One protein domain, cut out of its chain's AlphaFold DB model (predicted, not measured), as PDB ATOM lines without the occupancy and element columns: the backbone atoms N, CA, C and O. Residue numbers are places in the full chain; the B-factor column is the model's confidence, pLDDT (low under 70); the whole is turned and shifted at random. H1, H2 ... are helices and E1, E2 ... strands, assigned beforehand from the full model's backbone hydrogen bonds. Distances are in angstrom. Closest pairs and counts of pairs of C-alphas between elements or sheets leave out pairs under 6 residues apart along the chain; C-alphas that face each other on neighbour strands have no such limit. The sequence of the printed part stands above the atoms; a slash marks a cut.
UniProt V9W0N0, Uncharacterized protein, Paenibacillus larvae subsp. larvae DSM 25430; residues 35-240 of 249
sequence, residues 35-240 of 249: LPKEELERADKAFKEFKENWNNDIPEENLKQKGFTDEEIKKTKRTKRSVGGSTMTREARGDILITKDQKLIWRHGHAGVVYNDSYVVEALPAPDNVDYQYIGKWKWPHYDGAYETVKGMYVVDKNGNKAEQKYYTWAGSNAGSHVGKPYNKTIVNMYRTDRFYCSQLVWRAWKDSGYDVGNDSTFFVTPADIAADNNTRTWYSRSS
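This is residues 35 to 240 of the 249 residues of an uncharacterized protein of Paenibacillus larvae subsp. larvae DSM 25430 (UniProt V9W0N0). A strongly twisted antiparallel sheet of six strands makes the core, with H4, H5 and H6 packed over one face and the short helix H2 over the edge strand E6 on the other face. H3 follows beyond H2 at one end of the long axis, while the longest helix, H1, crosses H6 on the side away from the sheet. The printed part has 206 residues with six named helices and six named strands, in the order H1 H2 H3 E1 E2 E3 E4 E5 H4 H5 H6 E6; the sheet's order is E4 E3 E2 E1 E5 E6. The class is mixed, helices and strands, with under half of the residues, 97 of 206, in named elements. The whole is compact, with a radius of gyration of the C-alphas of 15.8 A, and the C-alphas span 48 by 38 by 32 A.

Begin with E1, residues 96 to 99, an inner strand. On one side look for E5, residues 149 to 155, where N 151 and O 98 are 2.7 A apart, within hydrogen-bond range. On its other side E2, residues 110 to 114, has N 97 and O 112 at 2.9 A. E3, residues 119 to 124, follows with N 121 and O 113 at 2.8 A, then the edge strand E4, residues 129 to 134, with N 124 and O 129 at 2.7 A. E1 E2 E3 E4 form a meander, each strand the antiparallel neighbour of the one before, joined by hairpins. Beyond E5 find the other edge strand, E6, residues 232 to 239, with N 238 and O 150 at 2.8 A; it bends by 69 degrees at residue 235. The domain has three layers, helices on both faces of the sheet: H4, residues 165 to 176, H5, residues 198 to 207, and H6, residues 223 to 228, on one face, and H2, residues 60 to 66, on the other. H5 lies over E2 at a height over the sheet of 7.6 A and runs along the strands, at 23 degrees to E2 on the local plane; the closest C-alphas of the two are those of Ala 111 and Cys 198, 5.3 A. H4 and H5 form a helical hairpin: they touch at Ala 171 and Ala 205, their closest C-alphas, 4.6 A, at a steep tilt of 40 degrees, opposite ways. H5 touches H6, closest at the C-alphas of Ser 199 and Pro 223, 5.4 A. H1, residues 37 to 52, touches H6 with residues 43 to 50 alone; the closest C-alphas are those of Phe 47 and Ala 224, 5.3 A, and at 71 degrees the two are only just about perpendicular. H2 lies over E6 and runs across the strands, at a height of 8.2 A; Leu 63 and Trp 235 have their closest C-alphas, 5.6 A. H3, residues 70 to 79, only just touches H2, with 3 pairs of C-alphas within 8 A, the closest being those of Leu 63 and Ile 73, 7.1 A. In H1 to H6 every O i to N i+4 pair is within hydrogen-bond range.

Find C-alpha 37 at (2.807, 111.156, 177.881); from there H1 runs 22.4 A to C-alpha 52. E5 is 19.8 A long, H4 16.7 A. E6 starts at C-alpha 232, (17.880, 115.078, 199.827), and ends 19.1 A away at C-alpha 239, (29.749, 123.989, 187.832).

The two C-alphas farthest apart, those of Pro 36 and Glu 71, are 49.4 A apart. The printed part has no cut. Look for the long links from H3 to E1, E4 to E5, H4 to H5 and H5 to H6. The mean pLDDT of the printed part is 85.2; it is under 70 at residues 76 to 91, 103 to 107, 136 to 139, 141 to 145 and 240.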
ATOM      1  N   LEU A  35       5.699 104.734 177.433       79.50
ATOM      2  CA  LEU A  35       5.465 105.509 178.650       79.50
ATOM      3  C   LEU A  35       4.273 106.466 178.479       79.50
ATOM      4  O   LEU A  35       4.121 107.068 177.412       79.50
ATOM      5  N   PRO A  36       3.454 106.673 179.531       87.06
ATOM      6  CA  PRO A  36       2.420 107.701 179.515       87.06
ATOM      7  C   PRO A  36       3.016 109.074 179.195       87.06
ATOM      8  O   PRO A  36       4.051 109.462 179.742       87.06
ATOM      9  N   LYS A  37       2.345 109.833 178.324       88.25
ATOM     10  CA  LYS A  37       2.807 111.156 177.881       88.25
ATOM     11  C   LYS A  37       3.007 112.107 179.061       88.25
ATOM     12  O   LYS A  37       3.958 112.881 179.073       88.25
ATOM     13  N   GLU A  38       2.147 112.004 180.067       89.75
ATOM     14  CA  GLU A  38       2.184 112.804 181.288       89.75
ATOM     15  C   GLU A  38       3.457 112.541 182.108       89.75
ATOM     16  O   GLU A  38       4.043 113.475 182.655       89.75
ATOM     17  N   GLU A  39       3.933 111.292 182.156       87.38
ATOM     18  CA  GLU A  39       5.181 110.939 182.844       87.38
ATOM     19  C   GLU A  39       6.404 111.495 182.116       87.38
ATOM     20  O   GLU A  39       7.334 111.998 182.752       87.38
ATOM     21  N   LEU A  40       6.391 111.457 180.781       86.31
ATOM     22  CA  LEU A  40       7.445 112.054 179.962       86.31
ATOM     23  C   LEU A  40       7.484 113.578 180.129       86.31
ATOM     24  O   LEU A  40       8.546 114.145 180.382       86.31
ATOM     25  N   GLU A  41       6.326 114.240 180.075       90.00
ATOM     26  CA  GLU A  41       6.213 115.687 180.287       90.00
ATOM     27  C   GLU A  41       6.650 116.103 181.699       90.00
ATOM     28  O   GLU A  41       7.338 117.116 181.860       90.00
ATOM     29  N   ARG A  42       6.311 115.310 182.728       90.88
ATOM     30  CA  ARG A  42       6.801 115.511 184.100       90.88
ATOM     31  C   ARG A  42       8.325 115.461 184.146       90.88
ATOM     32  O   ARG A  42       8.935 116.356 184.728       90.88
ATOM     33  N   ALA A  43       8.933 114.435 183.553       89.00
ATOM     34  CA  ALA A  43      10.381 114.254 183.555       89.00
ATOM     35  C   ALA A  43      11.109 115.394 182.831       89.00
ATOM     36  O   ALA A  43      12.086 115.934 183.353       89.00
ATOM     37  N   ASP A  44      10.596 115.805 181.671       88.62
ATOM     38  CA  ASP A  44      11.138 116.923 180.898       88.62
ATOM     39  C   ASP A  44      11.034 118.242 181.671       88.62
ATOM     40  O   ASP A  44      11.994 119.020 181.718       88.62
ATOM     41  N   LYS A  45       9.892 118.486 182.326       91.62
ATOM     42  CA  LYS A  45       9.692 119.657 183.184       91.62
ATOM     43  C   LYS A  45      10.651 119.644 184.375       91.62
ATOM     44  O   LYS A  45      11.355 120.631 184.580       91.62
ATOM     45  N   ALA A  46      10.725 118.533 185.109       91.31
ATOM     46  CA  ALA A  46      11.614 118.381 186.258       91.31
ATOM     47  C   ALA A  46      13.076 118.616 185.859       91.31
ATOM     48  O   ALA A  46      13.807 119.339 186.533       91.31
ATOM     49  N   PHE A  47      13.506 118.073 184.718       90.62
ATOM     50  CA  PHE A  47      14.863 118.284 184.235       90.62
ATOM     51  C   PHE A  47      15.121 119.725 183.768       90.62
ATOM     52  O   PHE A  47      16.201 120.275 184.013       90.62
ATOM     53  N   LYS A  48      14.148 120.369 183.113       91.00
ATOM     54  CA  LYS A  48      14.242 121.788 182.746       91.00
ATOM     55  C   LYS A  48      14.435 122.657 183.990       91.00
ATOM     56  O   LYS A  48      15.403 123.415 184.039       91.00
ATOM     57  N   GLU A  49      13.584 122.483 184.996       92.12
ATOM     58  CA  GLU A  49      13.670 123.198 186.273       92.12
ATOM     59  C   GLU A  49      14.992 122.902 186.989       92.12
ATOM     60  O   GLU A  49      15.647 123.814 187.487       92.12
ATOM     61  N   PHE A  50      15.449 121.647 186.979       91.69
ATOM     62  CA  PHE A  50      16.728 121.257 187.568       91.69
ATOM     63  C   PHE A  50      17.924 121.988 186.942       91.69
ATOM     64  O   PHE A  50      18.839 122.410 187.653       91.69
ATOM     65  N   LYS A  51      17.925 122.169 185.615       90.56
ATOM     66  CA  LYS A  51      18.962 122.947 184.925       90.56
ATOM     67  C   LYS A  51      18.868 124.439 185.226       90.56
ATOM     68  O   LYS A  51      19.905 125.057 185.453       90.56
ATOM     69  N   GLU A  52      17.665 125.008 185.160       90.50
ATOM     70  CA  GLU A  52      17.426 126.445 185.360       90.50
ATOM     71  C   GLU A  52      17.757 126.870 186.796       90.50
ATOM     72  O   GLU A  52      18.373 127.910 187.006       90.50
ATOM     73  N   ASN A  53      17.455 126.008 187.769       89.81
ATOM     74  CA  ASN A  53      17.732 126.225 189.187       89.81
ATOM     75  C   ASN A  53      19.106 125.688 189.624       89.81
ATOM     76  O   ASN A  53      19.392 125.592 190.824       89.81
ATOM     77  N   TRP A  54      19.979 125.304 188.682       88.81
ATOM     78  CA  TRP A  54      21.325 124.872 189.038       88.81
ATOM     79  C   TRP A  54      22.125 126.053 189.585       88.81
ATOM     80  O   TRP A  54      22.489 126.983 188.869       88.81
ATOM     81  N   ASN A  55      22.468 125.962 190.861       85.38
ATOM     82  CA  ASN A  55      23.182 126.983 191.604       85.38
ATOM     83  C   ASN A  55      24.249 126.318 192.491       85.38
ATOM     84  O   ASN A  55      24.053 125.198 192.968       85.38
ATOM     85  N   ASN A  56      25.373 127.015 192.688       83.44
ATOM     86  CA  ASN A  56      26.474 126.557 193.536       83.44
ATOM     87  C   ASN A  56      26.404 127.062 194.981       83.44
ATOM     88  O   ASN A  56      27.202 126.603 195.796       83.44
ATOM     89  N   ASP A  57      25.488 127.973 195.309       83.44
ATOM     90  CA  ASP A  57      25.270 128.401 196.684       83.44
ATOM     91  C   ASP A  57      24.620 127.267 197.475       83.44
ATOM     92  O   ASP A  57      23.600 126.697 197.081       83.44
ATOM     93  N   ILE A  58      25.241 126.937 198.603       84.62
ATOM     94  CA  ILE A  58      24.822 125.850 199.479       84.62
ATOM     95  C   ILE A  58      24.362 126.475 200.793       84.62
ATOM     96  O   ILE A  58      25.138 127.231 201.388       84.62
ATOM     97  N   PRO A  59      23.139 126.170 201.258       89.25
ATOM     98  CA  PRO A  59      22.667 126.667 202.541       89.25
ATOM     99  C   PRO A  59      23.598 126.250 203.687       89.25
ATOM    100  O   PRO A  59      24.094 125.122 203.730       89.25
ATOM    101  N   GLU A  60      23.876 127.169 204.611       89.12
ATOM    102  CA  GLU A  60      24.837 126.945 205.698       89.12
ATOM    103  C   GLU A  60      24.373 125.837 206.647       89.12
ATOM    104  O   GLU A  60      25.179 125.031 207.110       89.12
ATOM    105  N   GLU A  61      23.068 125.761 206.889       92.00
ATOM    106  CA  GLU A  61      22.420 124.705 207.653       92.00
ATOM    107  C   GLU A  61      22.689 123.323 207.056       92.00
ATOM    108  O   GLU A  61      22.948 122.382 207.807       92.00
ATOM    109  N   ASN A  62      22.749 123.204 205.722       91.56
ATOM    110  CA  ASN A  62      23.056 121.929 205.086       91.56
ATOM    111  C   ASN A  62      24.492 121.497 205.383       91.56
ATOM    112  O   ASN A  62      24.754 120.314 205.594       91.56
ATOM    113  N   LEU A  63      25.422 122.453 205.404       88.06
ATOM    114  CA  LEU A  63      26.828 122.195 205.696       88.06
ATOM    115  C   LEU A  63      27.021 121.813 207.168       88.06
ATOM    116  O   LEU A  63      27.672 120.812 207.469       88.06
ATOM    117  N   LYS A  64      26.388 122.554 208.079       90.44
ATOM    118  CA  LYS A  64      26.406 122.254 209.517       90.44
ATOM    119  C   LYS A  64      25.835 120.871 209.806       90.44
ATOM    120  O   LYS A  64      26.469 120.077 210.492       90.44
ATOM    121  N   GLN A  65      24.681 120.552 209.225       91.88
ATOM    122  CA  GLN A  65      24.050 119.245 209.389       91.88
ATOM    123  C   GLN A  65      24.886 118.109 208.782       91.88
ATOM    124  O   GLN A  65      24.934 117.012 209.344       91.88
ATOM    125  N   LYS A  66      25.583 118.351 207.663       89.00
ATOM    126  CA  LYS A  66      26.505 117.366 207.081       89.00
ATOM    127  C   LYS A  66      27.699 117.081 208.002       89.00
ATOM    128  O   LYS A  66      28.152 115.931 208.010       89.00
ATOM    129  N   GLY A  67      28.118 118.061 208.805       88.62
ATOM    130  CA  GLY A  67      29.158 117.941 209.832       88.62
ATOM    131  C   GLY A  67      30.326 118.920 209.686       88.62
ATOM    132  O   GLY A  67      31.334 118.738 210.358       88.62
ATOM    133  N   PHE A  68      30.221 119.931 208.816       85.62
ATOM    134  CA  PHE A  68      31.298 120.901 208.604       85.62
ATOM    135  C   PHE A  68      31.431 121.888 209.767       85.62
ATOM    136  O   PHE A  68      30.424 122.382 210.287       85.62
ATOM    137  N   THR A  69      32.669 122.228 210.136       88.75
ATOM    138  CA  THR A  69      32.939 123.245 211.165       88.75
ATOM    139  C   THR A  69      32.692 124.659 210.641       88.75
ATOM    140  O   THR A  69      32.730 124.929 209.435       88.75
ATOM    141  N   ASP A  70      32.501 125.614 211.554       88.44
ATOM    142  CA  ASP A  70      32.364 127.025 211.190       88.44
ATOM    143  C   ASP A  70      33.599 127.557 210.430       88.44
ATOM    144  O   ASP A  70      33.460 128.430 209.566       88.44
ATOM    145  N   GLU A  71      34.812 127.051 210.698       85.25
ATOM    146  CA  GLU A  71      35.999 127.426 209.916       85.25
ATOM    147  C   GLU A  71      35.948 126.885 208.480       85.25
ATOM    148  O   GLU A  71      36.285 127.610 207.536       85.25
ATOM    149  N   GLU A  72      35.504 125.640 208.295       82.44
ATOM    150  CA  GLU A  72      35.350 125.018 206.975       82.44
ATOM    151  C   GLU A  72      34.289 125.743 206.134       82.44
ATOM    152  O   GLU A  72      34.506 126.038 204.951       82.44
ATOM    153  N   ILE A  73      33.182 126.138 206.765       83.12
ATOM    154  CA  ILE A  73      32.117 126.939 206.150       83.12
ATOM    155  C   ILE A  73      32.625 128.346 205.785       83.12
ATOM    156  O   ILE A  73      32.365 128.857 204.694       83.12
ATOM    157  N   LYS A  74      33.405 129.004 206.650       81.81
ATOM    158  CA  LYS A  74      33.992 130.321 206.324       81.81
ATOM    159  C   LYS A  74      34.948 130.239 205.132       81.81
ATOM    160  O   LYS A  74      34.954 131.128 204.275       81.81
ATOM    161  N   LYS A  75      35.761 129.181 205.050       73.38
ATOM    162  CA  LYS A  75      36.725 128.975 203.957       73.38
ATOM    163  C   LYS A  75      36.041 128.819 202.595       73.38
ATOM    164  O   LYS A  75      36.574 129.263 201.576       73.38
ATOM    165  N   THR A  76      34.855 128.230 202.562       66.31
ATOM    166  CA  THR A  76      34.132 127.937 201.315       66.31
ATOM    167  C   THR A  76      33.438 129.159 200.755       66.31
ATOM    168  O   THR A  76      33.651 129.496 199.589       66.31
ATOM    169  N   LYS A  77      32.785 129.943 201.621       67.81
ATOM    170  CA  LYS A  77      32.276 131.277 201.263       67.81
ATOM    171  C   LYS A  77      33.375 132.179 200.687       67.81
ATOM    172  O   LYS A  77      33.165 132.846 199.679       67.81
ATOM    173  N   ARG A  78      34.582 132.160 201.276       57.28
ATOM    174  CA  ARG A  78      35.727 132.970 200.806       57.28
ATOM    175  C   ARG A  78      36.287 132.535 199.455       57.28
ATOM    176  O   ARG A  78      36.784 133.376 198.714       57.28
ATOM    177  N   THR A  79      36.256 131.243 199.142       55.38
ATOM    178  CA  THR A  79      36.862 130.716 197.910       55.38
ATOM    179  C   THR A  79      35.896 130.689 196.727       55.38
ATOM    180  O   THR A  79      36.346 130.395 195.621       55.38
ATOM    181  N   LYS A  80      34.600 130.996 196.933       53.53
ATOM    182  CA  LYS A  80      33.516 130.761 195.955       53.53
ATOM    183  C   LYS A  80      33.577 129.341 195.370       53.53
ATOM    184  O   LYS A  80      33.279 129.114 194.199       53.53
ATOM    185  N   ARG A  81      34.058 128.393 196.175       50.91
ATOM    186  CA  ARG A  81      34.233 126.984 195.832       50.91
ATOM    187  C   ARG A  81      33.493 126.151 196.869       50.91
ATOM    188  O   ARG A  81      33.370 126.543 198.027       50.91
ATOM    189  N   SER A  82      33.025 124.998 196.418       51.75
ATOM    190  CA  SER A  82      32.419 123.941 197.222       51.75
ATOM    191  C   SER A  82      33.220 123.585 198.480       51.75
ATOM    192  O   SER A  82      34.450 123.668 198.490       51.75
ATOM    193  N   VAL A  83      32.516 123.108 199.508       45.75
ATOM    194  CA  VAL A  83      33.103 122.561 200.739       45.75
ATOM    195  C   VAL A  83      33.729 121.200 200.473       45.75
ATOM    196  O   VAL A  83      33.074 120.303 199.957       45.75
ATOM    197  N   GLY A  84      35.021 121.073 200.777       44.50
ATOM    198  CA  GLY A  84      35.783 119.838 200.610       44.50
ATOM    199  C   GLY A  84      37.244 120.104 200.254       44.50
ATOM    200  O   GLY A  84      37.551 120.753 199.253       44.50
ATOM    201  N   GLY A  85      38.166 119.596 201.077       44.41
ATOM    202  CA  GLY A  85      39.563 119.391 200.679       44.41
ATOM    203  C   GLY A  85      39.668 118.395 199.517       44.41
ATOM    204  O   GLY A  85      38.667 117.955 198.980       44.41
ATOM    205  N   SER A  86      40.871 118.015 199.097       39.25
ATOM    206  CA  SER A  86      41.138 117.236 197.872       39.25
ATOM    207  C   SER A  86      40.570 115.802 197.791       39.25
ATOM    208  O   SER A  86      40.926 115.093 196.854       39.25
ATOM    209  N   THR A  87      39.710 115.368 198.708       45.25
ATOM    210  CA  THR A  87      39.221 113.985 198.809       45.25
ATOM    211  C   THR A  87      37.786 113.961 199.328       45.25
ATOM    212  O   THR A  87      37.486 114.627 200.319       45.25
ATOM    213  N   MET A  88      36.915 113.170 198.690       55.91
ATOM    214  CA  MET A  88      35.698 112.696 199.350       55.91
ATOM    215  C   MET A  88      36.126 111.908 200.579       55.91
ATOM    216  O   MET A  88      36.837 110.914 200.467       55.91
ATOM    217  N   THR A  89      35.763 112.381 201.765       55.72
ATOM    218  CA  THR A  89      36.101 111.670 202.996       55.72
ATOM    219  C   THR A  89      35.287 110.375 203.073       55.72
ATOM    220  O   THR A  89      34.252 110.231 202.422       55.72
ATOM    221  N   ARG A  90      35.702 109.425 203.923       53.09
ATOM    222  CA  ARG A  90      34.906 108.225 204.266       53.09
ATOM    223  C   ARG A  90      33.456 108.566 204.662       53.09
ATOM    224  O   ARG A  90      32.565 107.734 204.528       53.09
ATOM    225  N   GLU A  91      33.228 109.787 205.132       66.44
ATOM    226  CA  GLU A  91      31.933 110.341 205.541       66.44
ATOM    227  C   GLU A  91      31.004 110.670 204.364       66.44
ATOM    228  O   GLU A  91      29.831 110.984 204.581       66.44
ATOM    229  N   ALA A  92      31.518 110.598 203.132       81.88
ATOM    230  CA  ALA A  92      30.733 110.713 201.917       81.88
ATOM    231  C   ALA A  92      30.149 109.376 201.453       81.88
ATOM    232  O   ALA A  92      29.314 109.380 200.561       81.88
ATOM    233  N   ARG A  93      30.541 108.226 202.031       91.44
ATOM    234  CA  ARG A  93      29.923 106.928 201.696       91.44
ATOM    235  C   ARG A  93      28.402 107.024 201.766       91.44
ATOM    236  O   ARG A  93      27.884 107.548 202.741       91.44
ATOM    237  N   GLY A  94      27.717 106.516 200.747       95.19
ATOM    238  CA  GLY A  94      26.264 106.587 200.602       95.19
ATOM    239  C   GLY A  94      25.737 107.914 200.057       95.19
ATOM    240  O   GLY A  94      24.607 107.939 199.578       95.19
ATOM    241  N   ASP A  95      26.519 108.998 200.079       95.38
ATOM    242  CA  ASP A  95      26.101 110.252 199.456       95.38
ATOM    243  C   ASP A  95      25.808 110.042 197.969       95.38
ATOM    244  O   ASP A  95      26.372 109.173 197.292       95.38
ATOM    245  N   ILE A  96      24.905 110.871 197.471       96.56
ATOM    246  CA  ILE A  96      24.446 110.832 196.095       96.56
ATOM    247  C   ILE A  96      25.227 111.882 195.314       96.56
ATOM    248  O   ILE A  96      25.282 113.045 195.720       96.56
ATOM    249  N   LEU A  97      25.810 111.487 194.184       93.81
ATOM    250  CA  LEU A  97      26.355 112.425 193.210       93.81
ATOM    251  C   LEU A  97      25.376 112.582 192.054       93.81
ATOM    252  O   LEU A  97      24.900 111.586 191.514       93.81
ATOM    253  N   ILE A  98      25.090 113.826 191.673       93.38
ATOM    254  CA  ILE A  98      24.212 114.166 190.548       93.38
ATOM    255  C   ILE A  98      24.900 115.172 189.637       93.38
ATOM    256  O   ILE A  98      25.553 116.105 190.100       93.38
ATOM    257  N   THR A  99      24.715 115.026 188.333       91.25
ATOM    258  CA  THR A  99      25.142 115.997 187.324       91.25
ATOM    259  C   THR A  99      23.989 116.337 186.388       91.25
ATOM    260  O   THR A  99      23.150 115.484 186.094       91.25
ATOM    261  N   LYS A 100      23.951 117.584 185.900       89.88
ATOM    262  CA  LYS A 100      23.051 117.980 184.804       89.88
ATOM    263  C   LYS A 100      23.674 117.759 183.424       89.88
ATOM    264  O   LYS A 100      23.031 118.052 182.413       89.88
ATOM    265  N   ASP A 101      24.918 117.295 183.372       85.75
ATOM    266  CA  ASP A 101      25.623 117.064 182.121       85.75
ATOM    267  C   ASP A 101      25.029 115.868 181.388       85.75
ATOM    268  O   ASP A 101      24.529 114.911 181.980       85.75
ATOM    269  N   GLN A 102      25.078 115.941 180.067       72.81
ATOM    270  CA  GLN A 102      24.397 115.009 179.187       72.81
ATOM    271  C   GLN A 102      25.436 114.318 178.324       72.81
ATOM    272  O   GLN A 102      26.185 114.983 177.613       72.81
ATOM    273  N   LYS A 103      25.471 112.987 178.374       58.56
ATOM    274  CA  LYS A 103      26.341 112.195 177.499       58.56
ATOM    275  C   LYS A 103      25.579 111.297 176.523       58.56
ATOM    276  O   LYS A 103      26.216 110.752 175.634       58.56
ATOM    277  N   LEU A 104      24.249 111.167 176.638       57.16
ATOM    278  CA  LEU A 104      23.422 110.297 175.785       57.16
ATOM    279  C   LEU A 104      22.028 110.864 175.455       57.16
ATOM    280  O   LEU A 104      21.678 111.973 175.852       57.16
ATOM    281  N   ILE A 105      21.275 110.071 174.677       48.53
ATOM    282  CA  ILE A 105      20.055 110.390 173.918       48.53
ATOM    283  C   ILE A 105      18.919 110.948 174.791       48.53
ATOM    284  O   ILE A 105      18.251 111.888 174.359       48.53
ATOM    285  N   TRP A 106      18.727 110.443 176.017       60.81
ATOM    286  CA  TRP A 106      17.715 110.979 176.930       60.81
ATOM    287  C   TRP A 106      18.332 111.931 177.958       60.81
ATOM    288  O   TRP A 106      19.278 111.622 178.680       60.81
ATOM    289  N   ARG A 107      17.816 113.156 177.963       63.69
ATOM    290  CA  ARG A 107      18.462 114.338 178.529       63.69
ATOM    291  C   ARG A 107      18.044 114.560 179.978       63.69
ATOM    292  O   ARG A 107      17.413 115.562 180.262       63.69
ATOM    293  N   HIS A 108      18.415 113.660 180.884       75.19
ATOM    294  CA  HIS A 108      17.980 113.727 182.289       75.19
ATOM    295  C   HIS A 108      19.125 113.903 183.306       75.19
ATOM    296  O   HIS A 108      18.891 113.891 184.513       75.19
ATOM    297  N   GLY A 109      20.366 114.079 182.839       86.94
ATOM    298  CA  GLY A 109      21.554 114.128 183.696       86.94
ATOM    299  C   GLY A 109      22.080 112.734 184.042       86.94
ATOM    300  O   GLY A 109      21.713 111.746 183.407       86.94
ATOM    301  N   HIS A 110      22.929 112.638 185.063       91.62
ATOM    302  CA  HIS A 110      23.466 111.358 185.537       91.62
ATOM    303  C   HIS A 110      23.585 111.328 187.057       91.62
ATOM    304  O   HIS A 110      23.651 112.381 187.696       91.62
ATOM    305  N   ALA A 111      23.593 110.127 187.631       93.88
ATOM    306  CA  ALA A 111      23.640 109.940 189.073       93.88
ATOM    307  C   ALA A 111      24.485 108.722 189.477       93.88
ATOM    308  O   ALA A 111      24.596 107.752 188.728       93.88
ATOM    309  N   GLY A 112      25.048 108.767 190.682       94.75
ATOM    310  CA  GLY A 112      25.787 107.657 191.277       94.75
ATOM    311  C   GLY A 112      25.789 107.720 192.802       94.75
ATOM    312  O   GLY A 112      25.446 108.745 193.392       94.75
ATOM    313  N   VAL A 113      26.169 106.613 193.441       96.44
ATOM    314  CA  VAL A 113      26.287 106.515 194.905       96.44
ATOM    315  C   VAL A 113      27.747 106.370 195.286       96.44
ATOM    316  O   VAL A 113      28.452 105.509 194.762       96.44
ATOM    317  N   VAL A 114      28.206 107.167 196.240       94.38
ATOM    318  CA  VAL A 114      29.546 107.006 196.796       94.38
ATOM    319  C   VAL A 114      29.679 105.654 197.498       94.38
ATOM    320  O   VAL A 114      28.993 105.375 198.484       94.38
ATOM    321  N   TYR A 115      30.637 104.843 197.059       93.00
ATOM    322  CA  TYR A 115      30.978 103.576 197.701       93.00
ATOM    323  C   TYR A 115      32.016 103.751 198.811       93.00
ATOM    324  O   TYR A 115      31.853 103.225 199.915       93.00
ATOM    325  N   ASN A 116      33.076 104.509 198.535       88.31
ATOM    326  CA  ASN A 116      34.140 104.830 199.486       88.31
ATOM    327  C   ASN A 116      34.840 106.152 199.107       88.31
ATOM    328  O   ASN A 116      34.313 106.932 198.320       88.31
ATOM    329  N   ASP A 117      36.010 106.417 199.687       82.94
ATOM    330  CA  ASP A 117      36.797 107.639 199.446       82.94
ATOM    331  C   ASP A 117      37.316 107.794 198.006       82.94
ATOM    332  O   ASP A 117      37.731 108.883 197.614       82.94
ATOM    333  N   SER A 118      37.274 106.715 197.227       84.56
ATOM    334  CA  SER A 118      37.908 106.609 195.918       84.56
ATOM    335  C   SER A 118      36.914 106.308 194.800       84.56
ATOM    336  O   SER A 118      37.200 106.607 193.646       84.56
ATOM    337  N   TYR A 119      35.758 105.714 195.105       89.56
ATOM    338  CA  TYR A 119      34.854 105.172 194.092       89.56
ATOM    339  C   TYR A 119      33.396 105.578 194.300       89.56
ATOM    340  O   TYR A 119      32.864 105.526 195.412       89.56
ATOM    341  N   VAL A 120      32.740 105.921 193.191       92.38
ATOM    342  CA  VAL A 120      31.278 105.963 193.046       92.38
ATOM    343  C   VAL A 120      30.879 104.693 192.314       92.38
ATOM    344  O   VAL A 120      31.603 104.234 191.438       92.38
ATOM    345  N   VAL A 121      29.724 104.136 192.651       95.00
ATOM    346  CA  VAL A 121      29.081 103.121 191.820       95.00
ATOM    347  C   VAL A 121      28.083 103.817 190.903       95.00
ATOM    348  O   VAL A 121      27.207 104.555 191.365       95.00
ATOM    349  N   GLU A 122      28.219 103.573 189.605       92.56
ATOM    350  CA  GLU A 122      27.349 104.109 188.562       92.56
ATOM    351  C   GLU A 122      26.768 102.972 187.738       92.56
ATOM    352  O   GLU A 122      27.454 101.994 187.467       92.56
ATOM    353  N   ALA A 123      25.531 103.130 187.270       91.88
ATOM    354  CA  ALA A 123      25.063 102.359 186.128       91.88
ATOM    355  C   ALA A 123      25.385 103.143 184.854       91.88
ATOM    356  O   ALA A 123      24.848 104.231 184.631       91.88
ATOM    357  N   LEU A 124      26.273 102.591 184.036       87.19
ATOM    358  CA  LEU A 124      26.840 103.216 182.860       87.19
ATOM    359  C   LEU A 124      26.238 102.634 181.577       87.19
ATOM    360  O   LEU A 124      26.340 101.435 181.332       87.19
ATOM    361  N   PRO A 125      25.697 103.476 180.692       80.19
ATOM    362  CA  PRO A 125      25.179 103.035 179.398       80.19
ATOM    363  C   PRO A 125      26.283 102.614 178.411       80.19
ATOM    364  O   PRO A 125      26.019 101.924 177.431       80.19
ATOM    365  N   ALA A 126      27.528 103.014 178.674       77.06
ATOM    366  CA  ALA A 126      28.735 102.481 178.059       77.06
ATOM    367  C   ALA A 126      29.775 102.333 179.187       77.06
ATOM    368  O   ALA A 126      30.110 103.350 179.799       77.06
ATOM    369  N   PRO A 127      30.242 101.115 179.513       83.81
ATOM    370  CA  PRO A 127      30.185  99.886 178.713       83.81
ATOM    371  C   PRO A 127      28.937  98.997 178.932       83.81
ATOM    372  O   PRO A 127      29.018  97.797 178.697       83.81
ATOM    373  N   ASP A 128      27.784  99.568 179.306       85.62
ATOM    374  CA  ASP A 128      26.488  98.868 179.452       85.62
ATOM    375  C   ASP A 128      26.380  98.011 180.732       85.62
ATOM    376  O   ASP A 128      25.772  96.939 180.744       85.62
ATOM    377  N   ASN A 129      26.966  98.489 181.834       92.19
ATOM    378  CA  ASN A 129      27.018  97.796 183.122       92.19
ATOM    379  C   ASN A 129      26.928  98.748 184.329       92.19
ATOM    380  O   ASN A 129      27.030  99.964 184.211       92.19
ATOM    381  N   VAL A 130      26.758  98.178 185.519       93.50
ATOM    382  CA  VAL A 130      27.043  98.840 186.792       93.50
ATOM    383  C   VAL A 130      28.519  98.655 187.120       93.50
ATOM    384  O   VAL A 130      29.000  97.520 187.132       93.50
ATOM    385  N   ASP A 131      29.227  99.740 187.419       93.00
ATOM    386  CA  ASP A 131      30.671  99.708 187.646       93.00
ATOM    387  C   ASP A 131      31.133 100.726 188.695       93.00
ATOM    388  O   ASP A 131      30.436 101.694 189.018       93.00
ATOM    389  N   TYR A 132      32.342 100.516 189.207       90.00
ATOM    390  CA  TYR A 132      33.056 101.480 190.028       90.00
ATOM    391  C   TYR A 132      33.729 102.530 189.147       90.00
ATOM    392  O   TYR A 132      34.511 102.213 188.256       90.00
ATOM    393  N   GLN A 133      33.485 103.801 189.444       86.06
ATOM    394  CA  GLN A 133      34.122 104.936 188.794       86.06
ATOM    395  C   GLN A 133      34.989 105.687 189.792       86.06
ATOM    396  O   GLN A 133      34.535 106.061 190.875       86.06
ATOM    397  N   TYR A 134      36.254 105.899 189.425       81.00
ATOM    398  CA  TYR A 134      37.194 106.600 190.286       81.00
ATOM    399  C   TYR A 134      36.807 108.075 190.415       81.00
ATOM    400  O   TYR A 134      36.622 108.795 189.426       81.00
ATOM    401  N   ILE A 135      36.729 108.528 191.657       71.12
ATOM    402  CA  ILE A 135      36.497 109.907 192.046       71.12
ATOM    403  C   ILE A 135      37.843 110.405 192.549       71.12
ATOM    404  O   ILE A 135      38.265 110.129 193.666       71.12
ATOM    405  N   GLY A 136      38.562 111.120 191.696       63.94
ATOM    406  CA  GLY A 136      39.777 111.813 192.110       63.94
ATOM    407  C   GLY A 136      39.422 113.017 192.984       63.94
ATOM    408  O   GLY A 136      38.461 112.999 193.743       63.94
ATOM    409  N   LYS A 137      40.147 114.132 192.839       62.66
ATOM    410  CA  LYS A 137      39.909 115.391 193.582       62.66
ATOM    411  C   LYS A 137      38.564 116.075 193.232       62.66
ATOM    412  O   LYS A 137      38.574 117.175 192.686       62.66
ATOM    413  N   TRP A 138      37.428 115.420 193.477       62.44
ATOM    414  CA  TRP A 138      36.061 115.825 193.104       62.44
ATOM    415  C   TRP A 138      35.829 116.033 191.606       62.44
ATOM    416  O   TRP A 138      34.889 116.712 191.188       62.44
ATOM    417  N   LYS A 139      36.686 115.435 190.777       65.31
ATOM    418  CA  LYS A 139      36.361 115.209 189.373       65.31
ATOM    419  C   LYS A 139      35.633 113.882 189.334       65.31
ATOM    420  O   LYS A 139      36.262 112.838 189.494       65.31
ATOM    421  N   TRP A 140      34.319 113.965 189.234       73.62
ATOM    422  CA  TRP A 140      33.473 112.808 189.052       73.62
ATOM    423  C   TRP A 140      32.987 112.789 187.605       73.62
ATOM    424  O   TRP A 140      32.427 113.793 187.155       73.62
ATOM    425  N   PRO A 141      33.218 111.688 186.880       64.31
ATOM    426  CA  PRO A 141      34.317 110.731 187.081       64.31
ATOM    427  C   PRO A 141      35.690 111.390 186.826       64.31
ATOM    428  O   PRO A 141      35.765 112.490 186.285       64.31
ATOM    429  N   HIS A 142      36.800 110.775 187.239       67.00
ATOM    430  CA  HIS A 142      38.138 111.375 187.107       67.00
ATOM    431  C   HIS A 142      38.853 110.965 185.814       67.00
ATOM    432  O   HIS A 142      39.825 110.214 185.846       67.00
ATOM    433  N   TYR A 143      38.382 111.475 184.678       68.31
ATOM    434  CA  TYR A 143      39.019 111.301 183.367       68.31
ATOM    435  C   TYR A 143      38.709 112.487 182.429       68.31
ATOM    436  O   TYR A 143      37.913 113.365 182.769       68.31
ATOM    437  N   ASP A 144      39.334 112.546 181.253       64.06
ATOM    438  CA  ASP A 144      39.108 113.624 180.279       64.06
ATOM    439  C   ASP A 144      37.694 113.572 179.678       64.06
ATOM    440  O   ASP A 144      37.242 112.545 179.180       64.06
ATOM    441  N   GLY A 145      36.962 114.688 179.745       65.44
ATOM    442  CA  GLY A 145      35.523 114.707 179.455       65.44
ATOM    443  C   GLY A 145      34.652 114.272 180.641       65.44
ATOM    444  O   GLY A 145      33.496 113.898 180.446       65.44
ATOM    445  N   ALA A 146      35.188 114.287 181.869       75.12
ATOM    446  CA  ALA A 146      34.428 114.224 183.122       75.12
ATOM    447  C   ALA A 146      33.240 115.196 183.154       75.12
ATOM    448  O   ALA A 146      33.204 116.171 182.405       75.12
ATOM    449  N   TYR A 147      32.311 114.979 184.086       82.31
ATOM    450  CA  TYR A 147      31.225 115.926 184.305       82.31
ATOM    451  C   TYR A 147      31.787 117.302 184.721       82.31
ATOM    452  O   TYR A 147      32.631 117.427 185.619       82.31
ATOM    453  N   GLU A 148      31.341 118.345 184.033       82.69
ATOM    454  CA  GLU A 148      31.549 119.760 184.324       82.69
ATOM    455  C   GLU A 148      30.705 120.224 185.511       82.69
ATOM    456  O   GLU A 148      31.103 121.144 186.236       82.69
ATOM    457  N   THR A 149      29.551 119.586 185.724       86.25
ATOM    458  CA  THR A 149      28.640 119.882 186.825       86.25
ATOM    459  C   THR A 149      28.501 118.699 187.766       86.25
ATOM    460  O   THR A 149      28.378 117.561 187.330       86.25
ATOM    461  N   VAL A 150      28.555 118.948 189.072       87.44
ATOM    462  CA  VAL A 150      28.380 117.918 190.104       87.44
ATOM    463  C   VAL A 150      27.727 118.540 191.328       87.44
ATOM    464  O   VAL A 150      28.221 119.542 191.837       87.44
ATOM    465  N   LYS A 151      26.673 117.910 191.841       89.38
ATOM    466  CA  LYS A 151      26.160 118.093 193.195       89.38
ATOM    467  C   LYS A 151      26.461 116.850 194.013       89.38
ATOM    468  O   LYS A 151      26.224 115.741 193.546       89.38
ATOM    469  N   GLY A 152      26.976 117.052 195.219       91.44
ATOM    470  CA  GLY A 152      27.017 116.035 196.261       91.44
ATOM    471  C   GLY A 152      25.859 116.278 197.214       91.44
ATOM    472  O   GLY A 152      25.660 117.405 197.689       91.44
ATOM    473  N   MET A 153      25.082 115.231 197.462       94.75
ATOM    474  CA  MET A 153      23.868 115.286 198.261       94.75
ATOM    475  C   MET A 153      23.905 114.248 199.378       94.75
ATOM    476  O   MET A 153      24.463 113.167 199.213       94.75
ATOM    477  N   TYR A 154      23.316 114.589 200.516       95.75
ATOM    478  CA  TYR A 154      23.135 113.691 201.649       95.75
ATOM    479  C   TYR A 154      21.637 113.523 201.920       95.75
ATOM    480  O   TYR A 154      20.843 114.398 201.573       95.75
ATOM    481  N   VAL A 155      21.259 112.398 202.526       97.62
ATOM    482  CA  VAL A 155      19.859 112.061 202.805       97.62
ATOM    483  C   VAL A 155      19.435 112.458 204.221       97.62
ATOM    484  O   VAL A 155      20.191 112.305 205.183       97.62
ATOM    485  N   VAL A 156      18.216 112.967 204.354       97.44
ATOM    486  CA  VAL A 156      17.573 113.304 205.626       97.44
ATOM    487  C   VAL A 156      16.324 112.454 205.852       97.44
ATOM    488  O   VAL A 156      15.752 111.905 204.916       97.44
ATOM    489  N   ASP A 157      15.911 112.320 207.107       94.75
ATOM    490  CA  ASP A 157      14.626 111.738 207.478       94.75
ATOM    491  C   ASP A 157      13.465 112.717 207.225       94.75
ATOM    492  O   ASP A 157      13.655 113.889 206.888       94.75
ATOM    493  N   LYS A 158      12.236 112.249 207.463       90.62
ATOM    494  CA  LYS A 158      11.006 113.046 207.327       90.62
ATOM    495  C   LYS A 158      10.945 114.304 208.208       90.62
ATOM    496  O   LYS A 158      10.103 115.163 207.979       90.62
ATOM    497  N   ASN A 159      11.779 114.385 209.244       93.88
ATOM    498  CA  ASN A 159      11.872 115.538 210.135       93.88
ATOM    499  C   ASN A 159      12.999 116.492 209.702       93.88
ATOM    500  O   ASN A 159      13.250 117.489 210.373       93.88
ATOM    501  N   GLY A 160      13.694 116.182 208.603       94.25
ATOM    502  CA  GLY A 160      14.827 116.943 208.103       94.25
ATOM    503  C   GLY A 160      16.134 116.668 208.840       94.25
ATOM    504  O   GLY A 160      17.065 117.447 208.671       94.25
ATOM    505  N   ASN A 161      16.248 115.601 209.640       95.12
ATOM    506  CA  ASN A 161      17.505 115.218 210.288       95.12
ATOM    507  C   ASN A 161      18.355 114.353 209.358       95.12
ATOM    508  O   ASN A 161      17.834 113.424 208.751       95.12
ATOM    509  N   LYS A 162      19.670 114.586 209.292       94.69
ATOM    510  CA  LYS A 162      20.604 113.703 208.569       94.69
ATOM    511  C   LYS A 162      20.389 112.244 208.981       94.69
ATOM    512  O   LYS A 162      20.361 111.941 210.174       94.69
ATOM    513  N   ALA A 163      20.279 111.356 207.995       95.75
ATOM    514  CA  ALA A 163      20.137 109.929 208.244       95.75
ATOM    515  C   ALA A 163      21.307 109.387 209.093       95.75
ATOM    516  O   ALA A 163      22.432 109.893 209.068       95.75
ATOM    517  N   GLU A 164      21.071 108.325 209.861       94.31
ATOM    518  CA  GLU A 164      22.151 107.700 210.629       94.31
ATOM    519  C   GLU A 164      23.227 107.100 209.705       94.31
ATOM    520  O   GLU A 164      22.924 106.502 208.670       94.31
ATOM    521  N   GLN A 165      24.497 107.157 210.124       92.56
ATOM    522  CA  GLN A 165      25.653 106.696 209.335       92.56
ATOM    523  C   GLN A 165      25.560 105.228 208.862       92.56
ATOM    524  O   GLN A 165      26.156 104.856 207.845       92.56
ATOM    525  N   LYS A 166      24.810 104.376 209.574       94.69
ATOM    526  CA  LYS A 166      24.571 102.981 209.169       94.69
ATOM    527  C   LYS A 166      23.823 102.886 207.831       94.69
ATOM    528  O   LYS A 166      24.201 102.065 207.002       94.69
ATOM    529  N   TYR A 167      22.858 103.774 207.579       96.69
ATOM    530  CA  TYR A 167      22.071 103.786 206.341       96.69
ATOM    531  C   TYR A 167      22.897 104.259 205.148       96.69
ATOM    532  O   TYR A 167      22.843 103.655 204.088       96.69
ATOM    533  N   TYR A 168      23.760 105.253 205.348       95.50
ATOM    534  CA  TYR A 168      24.764 105.658 204.361       95.50
ATOM    535  C   TYR A 168      25.716 104.512 203.993       95.50
ATOM    536  O   TYR A 168      26.022 104.266 202.825       95.50
ATOM    537  N   THR A 169      26.173 103.770 205.005       94.25
ATOM    538  CA  THR A 169      27.053 102.614 204.803       94.25
ATOM    539  C   THR A 169      26.344 101.522 204.004       94.25
ATOM    540  O   THR A 169      26.939 100.985 203.067       94.25
ATOM    541  N   TRP A 170      25.083 101.231 204.341       96.06
ATOM    542  CA  TRP A 170      24.235 100.293 203.611       96.06
ATOM    543  C   TRP A 170      23.949 100.741 202.185       96.06
ATOM    544  O   TRP A 170      24.170  99.936 201.292       96.06
ATOM    545  N   ALA A 171      23.574 101.997 201.941       97.62
ATOM    546  CA  ALA A 171      23.316 102.505 200.596       97.62
ATOM    547  C   ALA A 171      24.552 102.349 199.694       97.62
ATOM    548  O   ALA A 171      24.460 101.779 198.606       97.62
ATOM    549  N   GLY A 172      25.734 102.745 200.184       96.12
ATOM    550  CA  GLY A 172      26.992 102.528 199.465       96.12
ATOM    551  C   GLY A 172      27.272 101.041 199.198       96.12
ATOM    552  O   GLY A 172      27.568 100.666 198.066       96.12
ATOM    553  N   SER A 173      27.132 100.171 200.211       96.25
ATOM    554  CA  SER A 173      27.299  98.714 200.040       96.25
ATOM    555  C   SER A 173      26.305  98.114 199.049       96.25
ATOM    556  O   SER A 173      26.680  97.253 198.259       96.25
ATOM    557  N   ASN A 174      25.044  98.539 199.111       97.00
ATOM    558  CA  ASN A 174      23.968  98.005 198.292       97.00
ATOM    559  C   ASN A 174      24.216  98.341 196.823       97.00
ATOM    560  O   ASN A 174      24.210  97.440 195.988       97.00
ATOM    561  N   ALA A 175      24.573  99.596 196.526       97.50
ATOM    562  CA  ALA A 175      25.007  99.983 195.188       97.50
ATOM    563  C   ALA A 175      26.190  99.116 194.716       97.50
ATOM    564  O   ALA A 175      26.132  98.526 193.639       97.50
ATOM    565  N   GLY A 176      27.220  98.947 195.556       96.94
ATOM    566  CA  GLY A 176      28.377  98.094 195.253       96.94
ATOM    567  C   GLY A 176      28.022  96.624 194.992       96.94
ATOM    568  O   GLY A 176      28.638  95.985 194.143       96.94
ATOM    569  N   SER A 177      26.983  96.092 195.646       96.94
ATOM    570  CA  SER A 177      26.495  94.718 195.438       96.94
ATOM    571  C   SER A 177      25.892  94.476 194.048       96.94
ATOM    572  O   SER A 177      25.598  93.339 193.679       96.94
ATOM    573  N   HIS A 178      25.646  95.544 193.288       96.75
ATOM    574  CA  HIS A 178      25.081  95.484 191.945       96.75
ATOM    575  C   HIS A 178      26.129  95.646 190.844       96.75
ATOM    576  O   HIS A 178      25.773  95.517 189.675       96.75
ATOM    577  N   VAL A 179      27.400  95.882 191.187       97.00
ATOM    578  CA  VAL A 179      28.498  95.946 190.213       97.00
ATOM    579  C   VAL A 179      28.554  94.670 189.374       97.00
ATOM    580  O   VAL A 179      28.411  93.561 189.885       97.00
ATOM    581  N   GLY A 180      28.724  94.844 188.063       95.12
ATOM    582  CA  GLY A 180      28.690  93.778 187.063       95.12
ATOM    583  C   GLY A 180      27.303  93.488 186.484       95.12
ATOM    584  O   GLY A 180      27.214  92.807 185.463       95.12
ATOM    585  N   LYS A 181      26.215  94.012 187.069       96.12
ATOM    586  CA  LYS A 181      24.881  93.893 186.460       96.12
ATOM    587  C   LYS A 181      24.782  94.749 185.192       96.12
ATOM    588  O   LYS A 181      25.407  95.806 185.142       96.12
ATOM    589  N   PRO A 182      23.994  94.334 184.188       93.69
ATOM    590  CA  PRO A 182      23.822  95.109 182.967       93.69
ATOM    591  C   PRO A 182      23.162  96.467 183.225       93.69
ATOM    592  O   PRO A 182      22.489  96.680 184.241       93.69
ATOM    593  N   TYR A 183      23.320  97.380 182.273       90.06
ATOM    594  CA  TYR A 183      22.577  98.631 182.260       90.06
ATOM    595  C   TYR A 183      21.145  98.427 181.732       90.06
ATOM    596  O   TYR A 183      20.866  97.585 180.874       90.06
ATOM    597  N   ASN A 184      20.191  99.172 182.288       88.56
ATOM    598  CA  ASN A 184      18.775  99.090 181.940       88.56
ATOM    599  C   ASN A 184      18.419 100.108 180.850       88.56
ATOM    600  O   ASN A 184      18.220 101.284 181.143       88.56
ATOM    601  N   LYS A 185      18.270  99.651 179.606       80.81
ATOM    602  CA  LYS A 185      17.897 100.512 178.468       80.81
ATOM    603  C   LYS A 185      16.406 100.842 178.404       80.81
ATOM    604  O   LYS A 185      16.028 101.764 177.693       80.81
ATOM    605  N   THR A 186      15.573 100.097 179.127       74.62
ATOM    606  CA  THR A 186      14.124 100.107 178.916       74.62
ATOM    607  C   THR A 186      13.403 101.167 179.774       74.62
ATOM    608  O   THR A 186      12.336 101.594 179.391       74.62
ATOM    609  N   ILE A 187      13.978 101.667 180.883       74.38
ATOM    610  CA  ILE A 187      13.483 102.796 181.736       74.38
ATOM    611  C   ILE A 187      11.957 102.827 182.055       74.38
ATOM    612  O   ILE A 187      11.350 103.883 182.188       74.38
ATOM    613  N   VAL A 188      11.326 101.667 182.216       72.81
ATOM    614  CA  VAL A 188       9.857 101.521 182.410       72.81
ATOM    615  C   VAL A 188       9.465 100.691 183.630       72.81
ATOM    616  O   VAL A 188       8.289 100.482 183.914       72.81
ATOM    617  N   ASN A 189      10.458 100.172 184.344       80.75
ATOM    618  CA  ASN A 189      10.274  99.385 185.551       80.75
ATOM    619  C   ASN A 189      11.431  99.694 186.494       80.75
ATOM    620  O   ASN A 189      12.476  99.041 186.449       80.75
ATOM    621  N   MET A 190      11.253 100.707 187.339       87.19
ATOM    622  CA  MET A 190      12.263 101.089 188.326       87.19
ATOM    623  C   MET A 190      12.466 100.051 189.440       87.19
ATOM    624  O   MET A 190      13.495 100.071 190.119       87.19
ATOM    625  N   TYR A 191      11.532  99.109 189.618       90.19
ATOM    626  CA  TYR A 191      11.577  98.127 190.703       90.19
ATOM    627  C   TYR A 191      12.428  96.896 190.403       90.19
ATOM    628  O   TYR A 191      12.816  96.197 191.341       90.19
ATOM    629  N   ARG A 192      12.759  96.626 189.140       90.06
ATOM    630  CA  ARG A 192      13.643  95.507 188.788       90.06
ATOM    631  C   ARG A 192      15.012  95.620 189.474       90.06
ATOM    632  O   ARG A 192      15.464  96.712 189.819       90.06
ATOM    633  N   THR A 193      15.692  94.489 189.634       93.44
ATOM    634  CA  THR A 193      17.006  94.421 190.299       93.44
ATOM    635  C   THR A 193      18.064  93.671 189.492       93.44
ATOM    636  O   THR A 193      19.200  93.546 189.945       93.44
ATOM    637  N   ASP A 194      17.724  93.163 188.307       93.06
ATOM    638  CA  ASP A 194      18.613  92.404 187.424       93.06
ATOM    639  C   ASP A 194      19.453  93.301 186.494       93.06
ATOM    640  O   ASP A 194      20.492  92.864 186.014       93.06
ATOM    641  N   ARG A 195      19.042  94.557 186.280       93.06
ATOM    642  CA  ARG A 195      19.798  95.623 185.593       93.06
ATOM    643  C   ARG A 195      19.327  96.999 186.040       93.06
ATOM    644  O   ARG A 195      18.192  97.140 186.495       93.06
ATOM    645  N   PHE A 196      20.177  98.008 185.871       94.06
ATOM    646  CA  PHE A 196      19.932  99.353 186.398       94.06
ATOM    647  C   PHE A 196      20.236 100.451 185.386       94.06
ATOM    648  O   PHE A 196      21.210 100.358 184.650       94.06
ATOM    649  N   TYR A 197      19.443 101.521 185.377       91.50
ATOM    650  CA  TYR A 197      19.905 102.821 184.879       91.50
ATOM    651  C   TYR A 197      20.402 103.668 186.062       91.50
ATOM    652  O   TYR A 197      20.197 103.310 187.225       91.50
ATOM    653  N   CYS A 198      21.100 104.771 185.786       93.25
ATOM    654  CA  CYS A 198      21.909 105.473 186.789       93.25
ATOM    655  C   CYS A 198      21.111 105.938 188.019       93.25
ATOM    656  O   CYS A 198      21.451 105.583 189.145       93.25
ATOM    657  N   SER A 199      20.001 106.647 187.823       93.94
ATOM    658  CA  SER A 199      19.123 107.078 188.918       93.94
ATOM    659  C   SER A 199      18.342 105.930 189.561       93.94
ATOM    660  O   SER A 199      18.057 105.998 190.753       93.94
ATOM    661  N   GLN A 200      18.050 104.845 188.834       95.19
ATOM    662  CA  GLN A 200      17.426 103.646 189.409       95.19
ATOM    663  C   GLN A 200      18.311 103.025 190.484       95.19
ATOM    664  O   GLN A 200      17.824 102.646 191.543       95.19
ATOM    665  N   LEU A 201      19.611 102.911 190.191       96.81
ATOM    666  CA  LEU A 201      20.598 102.353 191.105       96.81
ATOM    667  C   LEU A 201      20.664 103.174 192.396       96.81
ATOM    668  O   LEU A 201      20.640 102.606 193.484       96.81
ATOM    669  N   VAL A 202      20.708 104.504 192.266       97.62
ATOM    670  CA  VAL A 202      20.726 105.432 193.405       97.62
ATOM    671  C   VAL A 202      19.463 105.297 194.246       97.62
ATOM    672  O   VAL A 202      19.552 105.116 195.461       97.62
ATOM    673  N   TRP A 203      18.296 105.353 193.603       97.62
ATOM    674  CA  TRP A 203      17.014 105.209 194.283       97.62
ATOM    675  C   TRP A 203      16.916 103.860 194.996       97.62
ATOM    676  O   TRP A 203      16.610 103.826 196.181       97.62
ATOM    677  N   ARG A 204      17.266 102.754 194.325       96.88
ATOM    678  CA  ARG A 204      17.259 101.405 194.909       96.88
ATOM    679  C   ARG A 204      18.182 101.310 196.126       96.88
ATOM    680  O   ARG A 204      17.770 100.787 197.159       96.88
ATOM    681  N   ALA A 205      19.399 101.850 196.027       97.56
ATOM    682  CA  ALA A 205      20.380 101.830 197.110       97.56
ATOM    683  C   ALA A 205      19.828 102.441 198.411       97.56
ATOM    684  O   ALA A 205      19.997 101.869 199.492       97.56
ATOM    685  N   TRP A 206      19.132 103.572 198.298       98.00
ATOM    686  CA  TRP A 206      18.524 104.266 199.431       98.00
ATOM    687  C   TRP A 206      17.171 103.689 199.847       98.00
ATOM    688  O   TRP A 206      16.931 103.542 201.049       98.00
ATOM    689  N   LYS A 207      16.342 103.263 198.887       96.31
ATOM    690  CA  LYS A 207      15.037 102.644 199.145       96.31
ATOM    691  C   LYS A 207      15.180 101.399 200.006       96.31
ATOM    692  O   LYS A 207      14.487 101.274 201.014       96.31
ATOM    693  N   ASP A 208      16.124 100.525 199.667       95.81
ATOM    694  CA  ASP A 208      16.408  99.317 200.447       95.81
ATOM    695  C   ASP A 208      17.043  99.640 201.813       95.81
ATOM    696  O   ASP A 208      16.952  98.848 202.746       95.81
ATOM    697  N   SER A 209      17.651 100.825 201.952       92.75
ATOM    698  CA  SER A 209      18.157 101.347 203.229       92.75
ATOM    699  C   SER A 209      17.066 102.027 204.072       92.75
ATOM    700  O   SER A 209      17.356 102.479 205.178       92.75
ATOM    701  N   GLY A 210      15.822 102.103 203.584       93.81
ATOM    702  CA  GLY A 210      14.669 102.653 204.305       93.81
ATOM    703  C   GLY A 210      14.339 104.120 204.014       93.81
ATOM    704  O   GLY A 210      13.487 104.676 204.703       93.81
ATOM    705  N   TYR A 211      14.971 104.742 203.013       96.62
ATOM    706  CA  TYR A 211      14.713 106.134 202.621       96.62
ATOM    707  C   TYR A 211      14.260 106.198 201.166       96.62
ATOM    708  O   TYR A 211      14.925 105.667 200.283       96.62
ATOM    709  N   ASP A 212      13.139 106.867 200.913       95.00
ATOM    710  CA  ASP A 212      12.729 107.195 199.549       95.00
ATOM    711  C   ASP A 212      13.332 108.544 199.155       95.00
ATOM    712  O   ASP A 212      13.239 109.492 199.933       95.00
ATOM    713  N   VAL A 213      13.999 108.603 198.004       93.69
ATOM    714  CA  VAL A 213      14.768 109.774 197.540       93.69
ATOM    715  C   VAL A 213      14.448 110.082 196.079       93.69
ATOM    716  O   VAL A 213      15.345 110.172 195.249       93.69
ATOM    717  N   GLY A 214      13.172 110.147 195.717       89.94
ATOM    718  CA  GLY A 214      12.747 110.165 194.322       89.94
ATOM    719  C   GLY A 214      11.427 110.889 194.105       89.94
ATOM    720  O   GLY A 214      11.249 112.033 194.499       89.94
ATOM    721  N   ASN A 215      10.521 110.236 193.390       85.12
ATOM    722  CA  ASN A 215       9.196 110.758 193.091       85.12
ATOM    723  C   ASN A 215       8.145 109.676 193.386       85.12
ATOM    724  O   ASN A 215       8.481 108.540 193.715       85.12
ATOM    725  N   ASP A 216       6.876 110.028 193.199       84.38
ATOM    726  CA  ASP A 216       5.755 109.093 193.338       84.38
ATOM    727  C   ASP A 216       5.484 108.273 192.054       84.38
ATOM    728  O   ASP A 216       4.485 107.559 191.971       84.38
ATOM    729  N   SER A 217       6.348 108.365 191.032       84.31
ATOM    730  CA  SER A 217       6.204 107.587 189.796       84.31
ATOM    731  C   SER A 217       6.551 106.125 190.051       84.31
ATOM    732  O   SER A 217       7.520 105.799 190.732       84.31
ATOM    733  N   THR A 218       5.785 105.220 189.446       81.69
ATOM    734  CA  THR A 218       6.073 103.778 189.461       81.69
ATOM    735  C   THR A 218       6.841 103.316 188.222       81.69
ATOM    736  O   THR A 218       7.235 102.152 188.143       81.69
ATOM    737  N   PHE A 219       7.028 104.198 187.234       86.94
ATOM    738  CA  PHE A 219       7.672 103.869 185.962       86.94
ATOM    739  C   PHE A 219       9.182 104.069 186.041       86.94
ATOM    740  O   PHE A 219       9.957 103.141 185.791       86.94
ATOM    741  N   PHE A 220       9.596 105.283 186.412       89.19
ATOM    742  CA  PHE A 220      10.996 105.670 186.474       89.19
ATOM    743  C   PHE A 220      11.247 106.849 187.416       89.19
ATOM    744  O   PHE A 220      10.391 107.686 187.694       89.19
ATOM    745  N   VAL A 221      12.508 106.955 187.817       92.69
ATOM    746  CA  VAL A 221      13.054 108.036 188.639       92.69
ATOM    747  C   VAL A 221      14.220 108.666 187.892       92.69
ATOM    748  O   VAL A 221      15.100 107.956 187.410       92.69
ATOM    749  N   THR A 222      14.251 109.984 187.761       92.62
ATOM    750  CA  THR A 222      15.348 110.707 187.100       92.62
ATOM    751  C   THR A 222      16.333 111.277 188.125       92.62
ATOM    752  O   THR A 222      15.998 111.420 189.300       92.62
ATOM    753  N   PRO A 223      17.554 111.660 187.715       94.25
ATOM    754  CA  PRO A 223      18.443 112.438 188.572       94.25
ATOM    755  C   PRO A 223      17.812 113.755 189.055       94.25
ATOM    756  O   PRO A 223      18.055 114.165 190.184       94.25
ATOM    757  N   ALA A 224      16.976 114.401 188.234       94.12
ATOM    758  CA  ALA A 224      16.257 115.611 188.632       94.12
ATOM    759  C   ALA A 224      15.235 115.338 189.750       94.12
ATOM    760  O   ALA A 224      15.150 116.133 190.682       94.12
ATOM    761  N   ASP A 225      14.532 114.203 189.695       95.12
ATOM    762  CA  ASP A 225      13.611 113.778 190.759       95.12
ATOM    763  C   ASP A 225      14.355 113.614 192.093       95.12
ATOM    764  O   ASP A 225      13.977 114.214 193.093       95.12
ATOM    765  N   ILE A 226      15.486 112.897 192.089       96.62
ATOM    766  CA  ILE A 226      16.322 112.706 193.287       96.62
ATOM    767  C   ILE A 226      16.837 114.051 193.821       96.62
ATOM    768  O   ILE A 226      16.895 114.271 195.032       96.62
ATOM    769  N   ALA A 227      17.222 114.962 192.923       95.19
ATOM    770  CA  ALA A 227      17.742 116.271 193.295       95.19
ATOM    771  C   ALA A 227      16.691 117.196 193.931       95.19
ATOM    772  O   ALA A 227      17.064 118.101 194.682       95.19
ATOM    773  N   ALA A 228      15.417 117.009 193.581       94.50
ATOM    774  CA  ALA A 228      14.288 117.802 194.061       94.50
ATOM    775  C   ALA A 228      13.585 117.180 195.281       94.50
ATOM    776  O   ALA A 228      12.768 117.848 195.914       94.50
ATOM    777  N   ASP A 229      13.891 115.925 195.608       96.00
ATOM    778  CA  ASP A 229      13.253 115.188 196.693       96.00
ATOM    779  C   ASP A 229      13.477 115.842 198.076       96.00
ATOM    780  O   ASP A 229      14.567 116.298 198.436       96.00
ATOM    781  N   ASN A 230      12.421 115.864 198.895       95.25
ATOM    782  CA  ASN A 230      12.432 116.500 200.216       95.25
ATOM    783  C   ASN A 230      13.355 115.815 201.234       95.25
ATOM    784  O   ASN A 230      13.676 116.428 202.257       95.25
ATOM    785  N   ASN A 231      13.809 114.595 200.959       96.69
ATOM    786  CA  ASN A 231      14.761 113.841 201.760       96.69
ATOM    787  C   ASN A 231      16.201 113.990 201.261       96.69
ATOM    788  O   ASN A 231      17.086 113.348 201.819       96.69
ATOM    789  N   THR A 232      16.499 114.838 200.271       97.00
ATOM    790  CA  THR A 232      17.880 115.078 199.827       97.00
ATOM    791  C   THR A 232      18.321 116.523 200.074       97.00
ATOM    792  O   THR A 232      17.558 117.486 199.984       97.00
ATOM    793  N   ARG A 233      19.585 116.711 200.462       95.25
ATOM    794  CA  ARG A 233      20.170 118.029 200.750       95.25
ATOM    795  C   ARG A 233      21.531 118.152 200.092       95.25
ATOM    796  O   ARG A 233      22.383 117.279 200.227       95.25
ATOM    797  N   THR A 234      21.753 119.259 199.391       92.12
ATOM    798  CA  THR A 234      23.045 119.541 198.752       92.12
ATOM    799  C   THR A 234      24.054 119.998 199.804       92.12
ATOM    800  O   THR A 234      23.748 120.884 200.600       92.12
ATOM    801  N   TRP A 235      25.258 119.429 199.780       88.94
ATOM    802  CA  TRP A 235      26.403 119.843 200.608       88.94
ATOM    803  C   TRP A 235      27.665 120.126 199.782       88.94
ATOM    804  O   TRP A 235      28.620 120.720 200.279       88.94
ATOM    805  N   TYR A 236      27.646 119.758 198.501       86.06
ATOM    806  CA  TYR A 236      28.670 120.085 197.520       86.06
ATOM    807  C   TYR A 236      28.001 120.507 196.210       86.06
ATOM    808  O   TYR A 236      27.055 119.858 195.775       86.06
ATOM    809  N   SER A 237      28.505 121.550 195.553       85.19
ATOM    810  CA  SER A 237      28.099 121.902 194.193       85.19
ATOM    811  C   SER A 237      29.260 122.507 193.419       85.19
ATOM    812  O   SER A 237      29.955 123.406 193.896       85.19
ATOM    813  N   ARG A 238      29.452 122.013 192.202       82.62
ATOM    814  CA  ARG A 238      30.400 122.514 191.217       82.62
ATOM    815  C   ARG A 238      29.664 122.685 189.902       82.62
ATOM    816  O   ARG A 238      29.009 121.764 189.426       82.62
ATOM    817  N   SER A 239      29.869 123.827 189.274       78.19
ATOM    818  CA  SER A 239      29.749 123.989 187.832       78.19
ATOM    819  C   SER A 239      31.027 124.674 187.382       78.19
ATOM    820  O   SER A 239      31.398 125.695 187.968       78.19
ATOM    821  N   SER A 240      31.736 124.121 186.399       57.59
ATOM    822  CA  SER A 240      32.849 124.857 185.796       57.59
ATOM    823  C   SER A 240      32.332 126.231 185.342       57.59
ATOM    824  O   SER A 240      31.340 126.283 184.613       57.59
TER     825      SER A 240